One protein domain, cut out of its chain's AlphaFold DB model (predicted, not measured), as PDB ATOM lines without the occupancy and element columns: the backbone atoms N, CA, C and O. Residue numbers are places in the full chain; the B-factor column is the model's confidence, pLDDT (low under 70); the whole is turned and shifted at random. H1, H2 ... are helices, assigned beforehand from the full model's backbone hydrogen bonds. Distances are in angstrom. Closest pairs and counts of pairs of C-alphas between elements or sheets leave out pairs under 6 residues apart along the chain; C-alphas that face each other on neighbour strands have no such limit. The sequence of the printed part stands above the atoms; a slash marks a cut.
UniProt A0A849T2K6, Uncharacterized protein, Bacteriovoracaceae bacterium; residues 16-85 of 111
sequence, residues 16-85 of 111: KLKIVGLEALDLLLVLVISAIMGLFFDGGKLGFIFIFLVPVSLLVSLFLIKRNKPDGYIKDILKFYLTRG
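This is residues 16 to 85 of the 111 residues of an uncharacterized protein of Bacteriovoracaceae bacterium (UniProt A0A849T2K6). Two long helices, H1 and H2, lie side by side as a helical hairpin, and the short helix H3 sits beyond the end of H2 and turns off about perpendicular to it. Residues 76 to 85, most of H3 and the tail after it, stick out. The printed part has 70 residues with three named helices, H1, H2, H3, and no named strand; the class is all helix. It is loose, with a radius of gyration of the C-alphas of 14.4 A and spans of 44 by 31 by 19 A.

Residues 18 to 19 pair with residues 22 to 23, antiparallel. H1, residues 24 to 41, begins at C-alpha 24 (36.728, -53.353, 30.995) and is 25.6 A long. H2, residues 45 to 66, is 31.9 A long. H3, residues 73 to 82, is 14.0 A long and ends at C-alpha 82 (32.865, -45.791, 51.660).

H1 and H2 touch as a hairpin, opposite ways at a shallow tilt of 18 degrees; their closest C-alphas, of Phe 41 and Gly 47, are 4.7 A apart. H2 and H3 are close but not clearly touching, with the C-alphas of Lys 66 and Tyr 73 closest at 7.6 A. H1 and H3 are apart. Each O i to N i+4 pair is within hydrogen-bond range in H1 and H3, and 15 of 18 in H2.

The C-alphas of Lys 45 and Gly 85 are the two farthest apart, at 46.5 A. The printed part has no cut; the link from H1 to H2 is tight, that from H2 to H3 short. Residues 16 to 17 and 84 to 85 have pLDDT under 70.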
ATOM      1  N   LYS A  16      35.315 -62.917  29.934       58.03
ATOM      2  CA  LYS A  16      35.340 -62.466  28.529       58.03
ATOM      3  C   LYS A  16      35.644 -60.980  28.320       58.03
ATOM      4  O   LYS A  16      35.971 -60.612  27.197       58.03
ATOM      5  N   LEU A  17      35.566 -60.140  29.353       65.25
ATOM      6  CA  LEU A  17      35.808 -58.691  29.256       65.25
ATOM      7  C   LEU A  17      37.086 -58.238  29.977       65.25
ATOM      8  O   LEU A  17      37.187 -57.086  30.402       65.25
ATOM      9  N   LYS A  18      38.066 -59.135  30.124       71.12
ATOM     10  CA  LYS A  18      39.399 -58.770  30.607       71.12
ATOM     11  C   LYS A  18      40.355 -58.613  29.438       71.12
ATOM     12  O   LYS A  18      40.524 -59.532  28.641       71.12
ATOM     13  N   ILE A  19      41.014 -57.468  29.362       72.94
ATOM     14  CA  ILE A  19      42.033 -57.180  28.352       72.94
ATOM     15  C   ILE A  19      43.344 -56.988  29.111       72.94
ATOM     16  O   ILE A  19      43.451 -56.112  29.963       72.94
ATOM     17  N   VAL A  20      44.333 -57.849  28.847       73.25
ATOM     18  CA  VAL A  20      45.674 -57.783  29.472       73.25
ATOM     19  C   VAL A  20      45.616 -57.837  31.017       73.25
ATOM     20  O   VAL A  20      46.416 -57.229  31.715       73.25
ATOM     21  N   GLY A  21      44.651 -58.570  31.584       73.56
ATOM     22  CA  GLY A  21      44.495 -58.695  33.042       73.56
ATOM     23  C   GLY A  21      43.856 -57.484  33.735       73.56
ATOM     24  O   GLY A  21      43.777 -57.470  34.960       73.56
ATOM     25  N   LEU A  22      43.374 -56.502  32.969       81.44
ATOM     26  CA  LEU A  22      42.555 -55.391  33.451       81.44
ATOM     27  C   LEU A  22      41.085 -55.617  33.096       81.44
ATOM     28  O   LEU A  22      40.770 -56.206  32.058       81.44
ATOM     29  N   GLU A  23      40.183 -55.144  33.952       84.31
ATOM     30  CA  GLU A  23      38.742 -55.206  33.701       84.31
ATOM     31  C   GLU A  23      38.329 -54.140  32.672       84.31
ATOM     32  O   GLU A  23      38.929 -53.069  32.592       84.31
ATOM     33  N   ALA A  24      37.253 -54.369  31.916       84.56
ATOM     34  CA  ALA A  24      36.728 -53.353  30.995       84.56
ATOM     35  C   ALA A  24      36.402 -52.014  31.690       84.56
ATOM     36  O   ALA A  24      36.614 -50.950  31.111       84.56
ATOM     37  N   LEU A  25      35.934 -52.059  32.946       84.19
ATOM     38  CA  LEU A  25      35.650 -50.862  33.743       84.19
ATOM     39  C   LEU A  25      36.913 -50.028  34.004       84.19
ATOM     40  O   LEU A  25      36.863 -48.801  33.951       84.19
ATOM     41  N   ASP A  26      38.043 -50.690  34.247       86.50
ATOM     42  CA  ASP A  26      39.327 -50.034  34.478       86.50
ATOM     43  C   ASP A  26      39.783 -49.255  33.238       86.50
ATOM     44  O   ASP A  26      40.193 -48.098  33.325       86.50
ATOM     45  N   LEU A  27      39.676 -49.884  32.066       88.56
ATOM     46  CA  LEU A  27      40.028 -49.265  30.790       88.56
ATOM     47  C   LEU A  27      39.108 -48.090  30.464       88.56
ATOM     48  O   LEU A  27      39.575 -47.055  29.990       88.56
ATOM     49  N   LEU A  28      37.816 -48.226  30.763       90.69
ATOM     50  CA  LEU A  28      36.848 -47.148  30.605       90.69
ATOM     51  C   LEU A  28      37.184 -45.960  31.516       90.69
ATOM     52  O   LEU A  28      37.144 -44.822  31.056       90.69
ATOM     53  N   LEU A  29      37.582 -46.203  32.768       89.62
ATOM     54  CA  LEU A  29      38.026 -45.148  33.685       89.62
ATOM     55  C   LEU A  29      39.248 -44.400  33.130       89.62
ATOM     56  O   LEU A  29      39.253 -43.169  33.102       89.62
ATOM     57  N   VAL A  30      40.265 -45.134  32.666       92.19
ATOM     58  CA  VAL A  30      41.471 -44.544  32.061       92.19
ATOM     59  C   VAL A  30      41.105 -43.703  30.837       92.19
ATOM     60  O   VAL A  30      41.597 -42.582  30.697       92.19
ATOM     61  N   LEU A  31      40.206 -44.201  29.983       92.00
ATOM     62  CA  LEU A  31      39.752 -43.493  28.788       92.00
ATOM     63  C   LEU A  31      38.989 -42.206  29.134       92.00
ATOM     64  O   LEU A  31      39.248 -41.163  28.538       92.00
ATOM     65  N   VAL A  32      38.090 -42.252  30.120       93.62
ATOM     66  CA  VAL A  32      37.346 -41.073  30.589       93.62
ATOM     67  C   VAL A  32      38.303 -40.019  31.147       93.62
ATOM     68  O   VAL A  32      38.195 -38.850  30.785       93.62
ATOM     69  N   ILE A  33      39.279 -40.416  31.967       91.88
ATOM     70  CA  ILE A  33      40.295 -39.492  32.492       91.88
ATOM     71  C   ILE A  33      41.138 -38.904  31.357       91.88
ATOM     72  O   ILE A  33      41.417 -37.706  31.365       91.88
ATOM     73  N   SER A  34      41.502 -39.713  30.360       92.00
ATOM     74  CA  SER A  34      42.217 -39.243  29.170       92.00
ATOM     75  C   SER A  34      41.413 -38.203  28.391       92.00
ATOM     76  O   SER A  34      41.977 -37.187  27.992       92.00
ATOM     77  N   ALA A  35      40.110 -38.422  28.206       91.31
ATOM     78  CA  ALA A  35      39.229 -37.486  27.515       91.31
ATOM     79  C   ALA A  35      39.052 -36.177  28.302       91.31
ATOM     80  O   ALA A  35      39.111 -35.099  27.718       91.31
ATOM     81  N   ILE A  36      38.901 -36.263  29.628       91.81
ATOM     82  CA  ILE A  36      38.846 -35.093  30.515       91.81
ATOM     83  C   ILE A  36      40.157 -34.303  30.420       91.81
ATOM     84  O   ILE A  36      40.123 -33.095  30.206       91.81
ATOM     85  N   MET A  37      41.313 -34.967  30.509       89.44
ATOM     86  CA  MET A  37      42.611 -34.307  30.332       89.44
ATOM     87  C   MET A  37      42.734 -33.651  28.955       89.44
ATOM     88  O   MET A  37      43.190 -32.516  28.860       89.44
ATOM     89  N   GLY A  38      42.266 -34.332  27.906       88.00
ATOM     90  CA  GLY A  38      42.159 -33.779  26.557       88.00
ATOM     91  C   GLY A  38      41.345 -32.494  26.515       88.00
ATOM     92  O   GLY A  38      41.790 -31.520  25.933       88.00
ATOM     93  N   LEU A  39      40.194 -32.455  27.187       88.12
ATOM     94  CA  LEU A  39      39.297 -31.302  27.162       88.12
ATOM     95  C   LEU A  39      39.866 -30.068  27.884       88.12
ATOM     96  O   LEU A  39      39.650 -28.946  27.435       88.12
ATOM     97  N   PHE A  40      40.562 -30.259  29.008       84.88
ATOM     98  CA  PHE A  40      41.052 -29.147  29.836       84.88
ATOM     99  C   PHE A  40      42.450 -28.650  29.457       84.88
ATOM    100  O   PHE A  40      42.777 -27.500  29.744       84.88
ATOM    101  N   PHE A  41      43.281 -29.499  28.850       83.69
ATOM    102  CA  PHE A  41      44.690 -29.193  28.586       83.69
ATOM    103  C   PHE A  41      45.023 -29.083  27.092       83.69
ATOM    104  O   PHE A  41      46.205 -29.045  26.735       83.69
ATOM    105  N   ASP A  42      44.016 -29.005  26.219       72.00
ATOM    106  CA  ASP A  42      44.237 -28.792  24.789       72.00
ATOM    107  C   ASP A  42      44.855 -27.408  24.519       72.00
ATOM    108  O   ASP A  42      44.418 -26.395  25.069       72.00
ATOM    109  N   GLY A  43      45.900 -27.357  23.687       71.81
ATOM    110  CA  GLY A  43      46.486 -26.094  23.207       71.81
ATOM    111  C   GLY A  43      47.909 -25.736  23.663       71.81
ATOM    112  O   GLY A  43      48.444 -24.728  23.205       71.81
ATOM    113  N   GLY A  44      48.582 -26.539  24.500       76.31
ATOM    114  CA  GLY A  44      49.971 -26.280  24.930       76.31
ATOM    115  C   GLY A  44      50.919 -27.479  24.793       76.31
ATOM    116  O   GLY A  44      50.487 -28.626  24.833       76.31
ATOM    117  N   LYS A  45      52.243 -27.243  24.720       72.75
ATOM    118  CA  LYS A  45      53.262 -28.328  24.732       72.75
ATOM    119  C   LYS A  45      53.173 -29.204  25.991       72.75
ATOM    120  O   LYS A  45      53.439 -30.399  25.934       72.75
ATOM    121  N   LEU A  46      52.770 -28.608  27.117       77.69
ATOM    122  CA  LEU A  46      52.480 -29.328  28.359       77.69
ATOM    123  C   LEU A  46      51.193 -30.157  28.258       77.69
ATOM    124  O   LEU A  46      51.110 -31.214  28.875       77.69
ATOM    125  N   GLY A  47      50.233 -29.730  27.439       80.50
ATOM    126  CA  GLY A  47      48.979 -30.437  27.203       80.50
ATOM    127  C   GLY A  47      49.201 -31.853  26.700       80.50
ATOM    128  O   GLY A  47      48.696 -32.796  27.296       80.50
ATOM    129  N   PHE A  48      50.068 -32.030  25.701       81.75
ATOM    130  CA  PHE A  48      50.416 -33.363  25.193       81.75
ATOM    131  C   PHE A  48      50.938 -34.299  26.295       81.75
ATOM    132  O   PHE A  48      50.559 -35.468  26.360       81.75
ATOM    133  N   ILE A  49      51.770 -33.773  27.200       83.38
ATOM    134  CA  ILE A  49      52.307 -34.537  28.330       83.38
ATOM    135  C   ILE A  49      51.174 -34.934  29.275       83.38
ATOM    136  O   ILE A  49      51.058 -36.106  29.604       83.38
ATOM    137  N   PHE A  50      50.300 -34.013  29.677       83.94
ATOM    138  CA  PHE A  50      49.193 -34.348  30.579       83.94
ATOM    139  C   PHE A  50      48.182 -35.314  29.949       83.94
ATOM    140  O   PHE A  50      47.703 -36.221  30.627       83.94
ATOM    141  N   ILE A  51      47.916 -35.177  28.652       86.88
ATOM    142  CA  ILE A  51      46.952 -35.999  27.914       86.88
ATOM    143  C   ILE A  51      47.443 -37.439  27.744       86.88
ATOM    144  O   ILE A  51      46.632 -38.354  27.815       86.88
ATOM    145  N   PHE A  52      48.746 -37.666  27.550       86.88
ATOM    146  CA  PHE A  52      49.284 -39.016  27.340       86.88
ATOM    147  C   PHE A  52      49.974 -39.600  28.571       86.88
ATOM    148  O   PHE A  52      49.715 -40.747  28.935       86.88
ATOM    149  N   LEU A  53      50.840 -38.836  29.237       91.12
ATOM    150  CA  LEU A  53      51.645 -39.338  30.349       91.12
ATOM    151  C   LEU A  53      50.767 -39.733  31.534       91.12
ATOM    152  O   LEU A  53      50.981 -40.792  32.119       91.12
ATOM    153  N   VAL A  54      49.765 -38.915  31.874       91.25
ATOM    154  CA  VAL A  54      48.904 -39.198  33.029       91.25
ATOM    155  C   VAL A  54      48.077 -40.467  32.796       91.25
ATOM    156  O   VAL A  54      48.202 -41.376  33.621       91.25
ATOM    157  N   PRO A  55      47.322 -40.629  31.688       93.00
ATOM    158  CA  PRO A  55      46.546 -41.848  31.455       93.00
ATOM    159  C   PRO A  55      47.409 -43.097  31.281       93.00
ATOM    160  O   PRO A  55      47.052 -44.150  31.803       93.00
ATOM    161  N   VAL A  56      48.570 -42.993  30.619       93.25
ATOM    162  CA  VAL A  56      49.510 -44.121  30.496       93.25
ATOM    163  C   VAL A  56      50.070 -44.512  31.862       93.25
ATOM    164  O   VAL A  56      50.091 -45.698  32.190       93.25
ATOM    165  N   SER A  57      50.477 -43.544  32.690       93.81
ATOM    166  CA  SER A  57      50.960 -43.838  34.045       93.81
ATOM    167  C   SER A  57      49.870 -44.484  34.902       93.81
ATOM    168  O   SER A  57      50.149 -45.429  35.640       93.81
ATOM    169  N   LEU A  58      48.620 -44.031  34.754       92.12
ATOM    170  CA  LEU A  58      47.472 -44.590  35.451       92.12
ATOM    171  C   LEU A  58      47.225 -46.034  35.015       92.12
ATOM    172  O   LEU A  58      47.076 -46.899  35.871       92.12
ATOM    173  N   LEU A  59      47.249 -46.306  33.709       91.38
ATOM    174  CA  LEU A  59      47.097 -47.649  33.154       91.38
ATOM    175  C   LEU A  59      48.186 -48.601  33.667       91.38
ATOM    176  O   LEU A  59      47.879 -49.708  34.103       91.38
ATOM    177  N   VAL A  60      49.448 -48.162  33.658       91.75
ATOM    178  CA  VAL A  60      50.585 -48.947  34.165       91.75
ATOM    179  C   VAL A  60      50.447 -49.194  35.663       91.75
ATOM    180  O   VAL A  60      50.631 -50.320  36.119       91.75
ATOM    181  N   SER A  61      50.090 -48.167  36.435       89.94
ATOM    182  CA  SER A  61      49.869 -48.293  37.875       89.94
ATOM    183  C   SER A  61      48.755 -49.297  38.174       89.94
ATOM    184  O   SER A  61      48.937 -50.209  38.981       89.94
ATOM    185  N   LEU A  62      47.637 -49.214  37.449       87.81
ATOM    186  CA  LEU A  62      46.534 -50.156  37.585       87.81
ATOM    187  C   LEU A  62      46.952 -51.580  37.220       87.81
ATOM    188  O   LEU A  62      46.617 -52.520  37.938       87.81
ATOM    189  N   PHE A  63      47.723 -51.730  36.143       86.31
ATOM    190  CA  PHE A  63      48.265 -53.014  35.723       86.31
ATOM    191  C   PHE A  63      49.160 -53.621  36.806       86.31
ATOM    192  O   PHE A  63      48.996 -54.792  37.136       86.31
ATOM    193  N   LEU A  64      50.058 -52.839  37.414       87.06
ATOM    194  CA  LEU A  64      50.936 -53.315  38.488       87.06
ATOM    195  C   LEU A  64      50.162 -53.656  39.772       87.06
ATOM    196  O   LEU A  64      50.421 -54.696  40.377       87.06
ATOM    197  N   ILE A  65      49.198 -52.819  40.170       82.94
ATOM    198  CA  ILE A  65      48.397 -53.014  41.390       82.94
ATOM    199  C   ILE A  65      47.458 -54.220  41.248       82.94
ATOM    200  O   ILE A  65      47.343 -55.021  42.181       82.94
ATOM    201  N   LYS A  66      46.788 -54.370  40.098       78.38
ATOM    202  CA  LYS A  66      45.793 -55.430  39.873       78.38
ATOM    203  C   LYS A  66      46.382 -56.733  39.326       78.38
ATOM    204  O   LYS A  66      45.668 -57.729  39.340       78.38
ATOM    205  N   ARG A  67      47.671 -56.794  38.947       74.56
ATOM    206  CA  ARG A  67      48.295 -57.975  38.295       74.56
ATOM    207  C   ARG A  67      48.068 -59.319  38.998       74.56
ATOM    208  O   ARG A  67      48.107 -60.352  38.346       74.56
ATOM    209  N   ASN A  68      47.885 -59.312  40.319       70.12
ATOM    210  CA  ASN A  68      47.665 -60.511  41.138       70.12
ATOM    211  C   ASN A  68      46.439 -60.389  42.062       70.12
ATOM    212  O   ASN A  68      46.348 -61.100  43.065       70.12
ATOM    213  N   LYS A  69      45.532 -59.443  41.801       72.75
ATOM    214  CA  LYS A  69      44.364 -59.211  42.660       72.75
ATOM    215  C   LYS A  69      43.110 -59.842  42.044       72.75
ATOM    216  O   LYS A  69      43.022 -59.914  40.821       72.75
ATOM    217  N   PRO A  70      42.173 -60.330  42.879       71.19
ATOM    218  CA  PRO A  70      40.917 -60.897  42.401       71.19
ATOM    219  C   PRO A  70      40.066 -59.842  41.686       71.19
ATOM    220  O   PRO A  70      40.264 -58.636  41.852       71.19
ATOM    221  N   ASP A  71      39.103 -60.314  40.905       70.56
ATOM    222  CA  ASP A  71      38.191 -59.457  40.148       70.56
ATOM    223  C   ASP A  71      37.388 -58.547  41.069       70.56
ATOM    224  O   ASP A  71      36.979 -58.950  42.157       70.56
ATOM    225  N   GLY A  72      37.162 -57.308  40.640       72.44
ATOM    226  CA  GLY A  72      36.420 -56.331  41.424       72.44
ATOM    227  C   GLY A  72      37.215 -55.716  42.576       72.44
ATOM    228  O   GLY A  72      36.651 -54.920  43.321       72.44
ATOM    229  N   TYR A  73      38.524 -55.972  42.699       78.00
ATOM    230  CA  TYR A  73      39.347 -55.463  43.810       78.00
ATOM    231  C   TYR A  73      39.226 -53.948  44.047       78.00
ATOM    232  O   TYR A  73      39.135 -53.500  45.188       78.00
ATOM    233  N   ILE A  74      39.184 -53.142  42.977       76.56
ATOM    234  CA  ILE A  74      39.022 -51.681  43.091       76.56
ATOM    235  C   ILE A  74      37.632 -51.323  43.616       76.56
ATOM    236  O   ILE A  74      37.506 -50.457  44.478       76.56
ATOM    237  N   LYS A  75      36.592 -52.008  43.131       79.06
ATOM    238  CA  LYS A  75      35.217 -51.825  43.603       79.06
ATOM    239  C   LYS A  75      35.097 -52.209  45.074       79.06
ATOM    240  O   LYS A  75      34.441 -51.492  45.823       79.06
ATOM    241  N   ASP A  76      35.751 -53.286  45.488       80.19
ATOM    242  CA  ASP A  76      35.726 -53.763  46.867       80.19
ATOM    243  C   ASP A  76      36.501 -52.840  47.804       80.19
ATOM    244  O   ASP A  76      35.998 -52.524  48.879       80.19
ATOM    245  N   ILE A  77      37.663 -52.323  47.390       80.50
ATOM    246  CA  ILE A  77      38.375 -51.274  48.137       80.50
ATOM    247  C   ILE A  77      37.521 -50.015  48.241       80.50
ATOM    248  O   ILE A  77      37.416 -49.429  49.316       80.50
ATOM    249  N   LEU A  78      36.916 -49.583  47.137       82.62
ATOM    250  CA  LEU A  78      36.086 -48.387  47.130       82.62
ATOM    251  C   LEU A  78      34.874 -48.573  48.048       82.62
ATOM    252  O   LEU A  78      34.586 -47.708  48.873       82.62
ATOM    253  N   LYS A  79      34.212 -49.733  47.969       82.75
ATOM    254  CA  LYS A  79      33.117 -50.110  48.868       82.75
ATOM    255  C   LYS A  79      33.596 -50.139  50.316       82.75
ATOM    256  O   LYS A  79      32.906 -49.597  51.172       82.75
ATOM    257  N   PHE A  80      34.765 -50.711  50.591       81.69
ATOM    258  CA  PHE A  80      35.374 -50.762  51.921       81.69
ATOM    259  C   PHE A  80      35.634 -49.359  52.485       81.69
ATOM    260  O   PHE A  80      35.292 -49.082  53.631       81.69
ATOM    261  N   TYR A  81      36.178 -48.452  51.673       83.81
ATOM    262  CA  TYR A  81      36.474 -47.085  52.093       83.81
ATOM    263  C   TYR A  81      35.203 -46.257  52.338       83.81
ATOM    264  O   TYR A  81      35.151 -45.468  53.281       83.81
ATOM    265  N   LEU A  82      34.162 -46.462  51.521       83.69
ATOM    266  CA  LEU A  82      32.865 -45.791  51.660       83.69
ATOM    267  C   LEU A  82      32.006 -46.376  52.798       83.69
ATOM    268  O   LEU A  82      31.289 -45.638  53.469       83.69
ATOM    269  N   THR A  83      32.088 -47.684  53.050       76.06
ATOM    270  CA  THR A  83      31.269 -48.409  54.042       76.06
ATOM    271  C   THR A  83      31.989 -48.489  55.391       76.06
ATOM    272  O   THR A  83      32.204 -49.569  55.946       76.06
ATOM    273  N   ARG A  84      32.398 -47.339  55.941       67.62
ATOM    274  CA  ARG A  84      33.028 -47.294  57.270       67.62
ATOM    275  C   ARG A  84      32.093 -47.889  58.329       67.62
ATOM    276  O   ARG A  84      30.989 -47.400  58.534       67.62
ATOM    277  N   GLY A  85      32.583 -48.900  59.048       67.81
ATOM    278  CA  GLY A  85      32.010 -49.345  60.322       67.81
ATOM    279  C   GLY A  85      31.012 -50.506  60.271       67.81
ATOM    280  O   GLY A  85      30.487 -50.861  61.320       67.81
TER     281      GLY A  85